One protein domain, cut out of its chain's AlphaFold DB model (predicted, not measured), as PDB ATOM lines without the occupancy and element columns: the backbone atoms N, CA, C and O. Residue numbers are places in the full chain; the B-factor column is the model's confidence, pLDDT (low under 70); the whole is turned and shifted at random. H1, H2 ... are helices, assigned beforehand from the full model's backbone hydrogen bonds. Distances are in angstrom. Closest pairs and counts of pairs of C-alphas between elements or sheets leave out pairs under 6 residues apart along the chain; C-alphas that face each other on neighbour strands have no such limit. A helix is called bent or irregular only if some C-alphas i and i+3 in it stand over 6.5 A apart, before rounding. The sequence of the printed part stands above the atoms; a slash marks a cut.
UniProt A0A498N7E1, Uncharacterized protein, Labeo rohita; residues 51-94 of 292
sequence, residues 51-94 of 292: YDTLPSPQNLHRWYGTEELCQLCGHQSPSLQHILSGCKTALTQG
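Overview. This is residues 51 to 94 of the 292 residues of an uncharacterized protein of Labeo rohita (UniProt A0A498N7E1). Three short helices, H1, H2 and H3, are strung one after another along the longest axis of a flat domain, and a long loop, residues 65 to 79, folds back along one side of them between H1 and H2. The opening residues 51 to 56 lead into H1 from the side away from this loop. The printed part has 44 residues with three named helices in the order H1, H2, H3 and no named strand; the class is all helix, though under half of the residues, 20, are in named elements. It is compact, with a radius of gyration of the C-alphas of 10.4 A, and spans 31 by 22 by 9 A.

Arrangement. After residues 51 to 56 comes H1, residues 57 to 64, and after a long link of 15 residues comes H2, residues 80 to 86. H1 and H2 are close but not clearly touching; their closest C-alphas, those of Gln 58 and Leu 80, are 7.7 A apart. Their lines stand at a shallow tilt of 13 degrees, opposite ways, with centres 15.2 A apart. A tight link of 1 residue joins H2 to H3, residues 88 to 92, and these two meet only through their link. H1 and H3 are apart. In H1, H2 and H3 every O i to N i+4 pair is within hydrogen-bond range.

Along the chain. H1 begins at C-alpha 57 (145.759, -13.953, 136.815) and is 10.1 A long from first to last C-alpha. H2 begins at C-alpha 80 (148.141, -6.081, 137.214) and is 8.9 A long; it is neither bent nor irregular, but only just: C-alphas 83 and 86 are 6.2 A apart. H3, 6.3 A long, ends at C-alpha 92 (134.634, 1.626, 127.709).

Size, cuts and confidence. The two C-alphas farthest apart, those of Tyr 64 and Gly 94, are 32.0 A apart. The printed part has no cut. The mean pLDDT of the printed part is 91.9, and no printed residue is under 70.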
ATOM      1  N   TYR A  51     154.764  -3.651 144.643       92.81
ATOM      2  CA  TYR A  51     155.695  -4.747 144.352       92.81
ATOM      3  C   TYR A  51     155.141  -5.807 143.381       92.81
ATOM      4  O   TYR A  51     155.755  -6.856 143.213       92.81
ATOM      5  N   ASP A  52     153.978  -5.563 142.769       93.06
ATOM      6  CA  ASP A  52     153.294  -6.493 141.858       93.06
ATOM      7  C   ASP A  52     153.157  -7.928 142.421       93.06
ATOM      8  O   ASP A  52     153.450  -8.931 141.775       93.06
ATOM      9  N   THR A  53     152.704  -8.021 143.673       94.56
ATOM     10  CA  THR A  53     152.409  -9.267 144.406       94.56
ATOM     11  C   THR A  53     150.921  -9.413 144.732       94.56
ATOM     12  O   THR A  53     150.516 -10.156 145.636       94.56
ATOM     13  N   LEU A  54     150.070  -8.687 144.003       94.88
ATOM     14  CA  LEU A  54     148.631  -8.924 144.006       94.88
ATOM     15  C   LEU A  54     148.303 -10.208 143.232       94.88
ATOM     16  O   LEU A  54     148.984 -10.505 142.250       94.88
ATOM     17  N   PRO A  55     147.246 -10.947 143.619       93.56
ATOM     18  CA  PRO A  55     146.798 -12.146 142.912       93.56
ATOM     19  C   PRO A  55     146.088 -11.772 141.599       93.56
ATOM     20  O   PRO A  55     144.870 -11.907 141.459       93.56
ATOM     21  N   SER A  56     146.842 -11.201 140.657       93.06
ATOM     22  CA  SER A  56     146.435 -11.052 139.261       93.06
ATOM     23  C   SER A  56     146.490 -12.427 138.592       93.06
ATOM     24  O   SER A  56     147.309 -13.248 139.000       93.06
ATOM     25  N   PRO A  57     145.666 -12.708 137.572       92.62
ATOM     26  CA  PRO A  57     145.759 -13.953 136.815       92.62
ATOM     27  C   PRO A  57     147.175 -14.299 136.345       92.62
ATOM     28  O   PRO A  57     147.587 -15.443 136.471       92.62
ATOM     29  N   GLN A  58     147.959 -13.310 135.901       92.94
ATOM     30  CA  GLN A  58     149.362 -13.528 135.538       92.94
ATOM     31  C   GLN A  58     150.221 -14.004 136.723       92.94
ATOM     32  O   GLN A  58     151.043 -14.908 136.572       92.94
ATOM     33  N   ASN A  59     150.043 -13.412 137.906       93.31
ATOM     34  CA  ASN A  59     150.778 -13.817 139.103       93.31
ATOM     35  C   ASN A  59     150.287 -15.165 139.645       93.31
ATOM     36  O   ASN A  59     151.100 -15.985 140.053       93.31
ATOM     37  N   LEU A  60     148.978 -15.429 139.604       92.31
ATOM     38  CA  LEU A  60     148.401 -16.717 139.994       92.31
ATOM     39  C   LEU A  60     148.883 -17.846 139.079       92.31
ATOM     40  O   LEU A  60     149.279 -18.894 139.581       92.31
ATOM     41  N   HIS A  61     148.959 -17.597 137.770       91.81
ATOM     42  CA  HIS A  61     149.581 -18.516 136.824       91.81
ATOM     43  C   HIS A  61     151.036 -18.802 137.199       91.81
ATOM     44  O   HIS A  61     151.454 -19.952 137.265       91.81
ATOM     45  N   ARG A  62     151.808 -17.761 137.528       90.62
ATOM     46  CA  ARG A  62     153.205 -17.918 137.947       90.62
ATOM     47  C   ARG A  62     153.358 -18.704 139.254       90.62
ATOM     48  O   ARG A  62     154.318 -19.452 139.386       90.62
ATOM     49  N   TRP A  63     152.473 -18.506 140.230       92.50
ATOM     50  CA  TRP A  63     152.589 -19.133 141.552       92.50
ATOM     51  C   TRP A  63     152.006 -20.545 141.610       92.50
ATOM     52  O   TRP A  63     152.509 -21.373 142.364       92.50
ATOM     53  N   TYR A  64     150.945 -20.807 140.848       93.12
ATOM     54  CA  TYR A  64     150.125 -22.014 140.982       93.12
ATOM     55  C   TYR A  64     149.789 -22.692 139.645       93.12
ATOM     56  O   TYR A  64     149.094 -23.702 139.645       93.12
ATOM     57  N   GLY A  65     150.228 -22.147 138.507       89.06
ATOM     58  CA  GLY A  65     149.926 -22.688 137.178       89.06
ATOM     59  C   GLY A  65     148.484 -22.466 136.713       89.06
ATOM     60  O   GLY A  65     148.061 -23.075 135.736       89.06
ATOM     61  N   THR A  66     147.700 -21.617 137.385       86.00
ATOM     62  CA  THR A  66     146.303 -21.375 137.004       86.00
ATOM     63  C   THR A  66     146.197 -20.538 135.734       86.00
ATOM     64  O   THR A  66     146.869 -19.523 135.581       86.00
ATOM     65  N   GLU A  67     145.319 -20.921 134.812       81.69
ATOM     66  CA  GLU A  67     145.025 -20.126 133.617       81.69
ATOM     67  C   GLU A  67     143.713 -19.370 133.814       81.69
ATOM     68  O   GLU A  67     142.620 -19.869 133.556       81.69
ATOM     69  N   GLU A  68     143.819 -18.144 134.323       84.75
ATOM     70  CA  GLU A  68     142.671 -17.254 134.471       84.75
ATOM     71  C   GLU A  68     142.649 -16.188 133.367       84.75
ATOM     72  O   GLU A  68     143.660 -15.577 133.011       84.75
ATOM     73  N   LEU A  69     141.450 -15.915 132.853       92.69
ATOM     74  CA  LEU A  69     141.198 -14.829 131.910       92.69
ATOM     75  C   LEU A  69     140.743 -13.564 132.642       92.69
ATOM     76  O   LEU A  69     140.186 -13.605 133.747       92.69
ATOM     77  N   CYS A  70     140.895 -12.417 131.983       92.50
ATOM     78  CA  CYS A  70     140.251 -11.188 132.421       92.50
ATOM     79  C   CYS A  70     138.730 -11.364 132.384       92.50
ATOM     80  O   CYS A  70     138.135 -11.481 131.317       92.50
ATOM     81  N   GLN A  71     138.085 -11.285 133.544       90.38
ATOM     82  CA  GLN A  71     136.634 -11.466 133.674       90.38
ATOM     83  C   GLN A  71     135.801 -10.363 132.991       90.38
ATOM     84  O   GLN A  71     134.591 -10.516 132.825       90.38
ATOM     85  N   LEU A  72     136.441  -9.258 132.588       91.44
ATOM     86  CA  LEU A  72     135.792  -8.145 131.889       91.44
ATOM     87  C   LEU A  72     135.930  -8.235 130.368       91.44
ATOM     88  O   LEU A  72     134.957  -8.011 129.655       91.44
ATOM     89  N   CYS A  73     137.135  -8.507 129.862       92.69
ATOM     90  CA  CYS A  73     137.425  -8.442 128.424       92.69
ATOM     91  C   CYS A  73     137.872  -9.769 127.799       92.69
ATOM     92  O   CYS A  73     138.120  -9.810 126.600       92.69
ATOM     93  N   GLY A  74     138.019 -10.835 128.589       91.88
ATOM     94  CA  GLY A  74     138.467 -12.147 128.113       91.88
ATOM     95  C   GLY A  74     139.959 -12.243 127.774       91.88
ATOM     96  O   GLY A  74     140.392 -13.282 127.294       91.88
ATOM     97  N   HIS A  75     140.759 -11.197 128.016       91.88
ATOM     98  CA  HIS A  75     142.205 -11.230 127.772       91.88
ATOM     99  C   HIS A  75     142.880 -12.367 128.551       91.88
ATOM    100  O   HIS A  75     142.570 -12.567 129.727       91.88
ATOM    101  N   GLN A  76     143.796 -13.084 127.903       89.88
ATOM    102  CA  GLN A  76     144.533 -14.196 128.503       89.88
ATOM    103  C   GLN A  76     145.618 -13.684 129.449       89.88
ATOM    104  O   GLN A  76     146.296 -12.707 129.138       89.88
ATOM    105  N   SER A  77     145.755 -14.326 130.611       86.75
ATOM    106  CA  SER A  77     146.792 -14.040 131.613       86.75
ATOM    107  C   SER A  77     146.995 -12.541 131.902       86.75
ATOM    108  O   SER A  77     148.118 -12.038 131.804       86.75
ATOM    109  N   PRO A  78     145.932 -11.781 132.248       93.38
ATOM    110  CA  PRO A  78     146.041 -10.343 132.449       93.38
ATOM    111  C   PRO A  78     146.970 -10.003 133.614       93.38
ATOM    112  O   PRO A  78     146.818 -10.493 134.740       93.38
ATOM    113  N   SER A  79     147.898  -9.092 133.334       94.19
ATOM    114  CA  SER A  79     148.780  -8.487 134.326       94.19
ATOM    115  C   SER A  79     148.024  -7.541 135.262       94.19
ATOM    116  O   SER A  79     146.887  -7.123 135.004       94.19
ATOM    117  N   LEU A  80     148.677  -7.132 136.352       94.06
ATOM    118  CA  LEU A  80     148.141  -6.081 137.214       94.06
ATOM    119  C   LEU A  80     147.941  -4.762 136.442       94.06
ATOM    120  O   LEU A  80     146.909  -4.106 136.599       94.06
ATOM    121  N   GLN A  81     148.874  -4.424 135.547       94.44
ATOM    122  CA  GLN A  81     148.771  -3.267 134.656       94.44
ATOM    123  C   GLN A  81     147.531  -3.351 133.760       94.44
ATOM    124  O   GLN A  81     146.810  -2.358 133.621       94.44
ATOM    125  N   HIS A  82     147.237  -4.529 133.194       94.25
ATOM    126  CA  HIS A  82     146.023  -4.742 132.412       94.25
ATOM    127  C   HIS A  82     144.779  -4.419 133.246       94.25
ATOM    128  O   HIS A  82     143.928  -3.650 132.812       94.25
ATOM    129  N   ILE A  83     144.684  -4.944 134.468       94.25
ATOM    130  CA  ILE A  83     143.515  -4.729 135.330       94.25
ATOM    131  C   ILE A  83     143.371  -3.245 135.707       94.25
ATOM    132  O   ILE A  83     142.284  -2.677 135.582       94.25
ATOM    133  N   LEU A  84     144.457  -2.592 136.124       94.25
ATOM    134  CA  LEU A  84     144.410  -1.231 136.668       94.25
ATOM    135  C   LEU A  84     144.477  -0.114 135.622       94.25
ATOM    136  O   LEU A  84     144.126   1.019 135.948       94.25
ATOM    137  N   SER A  85     144.915  -0.379 134.393       92.25
ATOM    138  CA  SER A  85     145.112   0.685 133.392       92.25
ATOM    139  C   SER A  85     144.923   0.275 131.928       92.25
ATOM    140  O   SER A  85     144.759   1.153 131.089       92.25
ATOM    141  N   GLY A  86     144.936  -1.022 131.602       92.19
ATOM    142  CA  GLY A  86     145.002  -1.495 130.211       92.19
ATOM    143  C   GLY A  86     143.760  -2.215 129.680       92.19
ATOM    144  O   GLY A  86     143.712  -2.555 128.499       92.19
ATOM    145  N   CYS A  87     142.755  -2.494 130.509       94.12
ATOM    146  CA  CYS A  87     141.601  -3.287 130.100       94.12
ATOM    147  C   CYS A  87     140.647  -2.459 129.231       94.12
ATOM    148  O   CYS A  87     140.066  -1.473 129.687       94.12
ATOM    149  N   LYS A  88     140.427  -2.904 127.986       93.19
ATOM    150  CA  LYS A  88     139.548  -2.228 127.017       93.19
ATOM    151  C   LYS A  88     138.107  -2.115 127.521       93.19
ATOM    152  O   LYS A  88     137.539  -1.032 127.474       93.19
ATOM    153  N   THR A  89     137.548  -3.191 128.079       93.06
ATOM    154  CA  THR A  89     136.190  -3.168 128.650       93.06
ATOM    155  C   THR A  89     136.092  -2.220 129.847       93.06
ATOM    156  O   THR A  89     135.110  -1.500 129.990       93.06
ATOM    157  N   ALA A  90     137.113  -2.173 130.709       92.81
ATOM    158  CA  ALA A  90     137.127  -1.242 131.839       92.81
ATOM    159  C   ALA A  90     137.202   0.221 131.371       92.81
ATOM    160  O   ALA A  90     136.575   1.096 131.972       92.81
ATOM    161  N   LEU A  91     137.933   0.480 130.282       91.88
ATOM    162  CA  LEU A  91     137.988   1.788 129.640       91.88
ATOM    163  C   LEU A  91     136.615   2.193 129.084       91.88
ATOM    164  O   LEU A  91     136.131   3.267 129.429       91.88
ATOM    165  N   THR A  92     135.957   1.331 128.299       91.50
ATOM    166  CA  THR A  92     134.634   1.626 127.709       91.50
ATOM    167  C   THR A  92     133.540   1.774 128.758       91.50
ATOM    168  O   THR A  92     132.632   2.577 128.591       91.50
ATOM    169  N   GLN A  93     133.634   1.036 129.865       91.56
ATOM    170  CA  GLN A  93     132.724   1.179 131.002       91.56
ATOM    171  C   GLN A  93     132.938   2.478 131.792       91.56
ATOM    172  O   GLN A  93     132.119   2.803 132.642       91.56
ATOM    173  N   GLY A  94     134.023   3.224 131.565       91.19
ATOM    174  CA  GLY A  94     134.312   4.456 132.303       91.19
ATOM    175  C   GLY A  94     134.938   4.232 133.684       91.19
ATOM    176  O   GLY A  94     134.929   5.134 134.519       91.19
TER     177      GLY A  94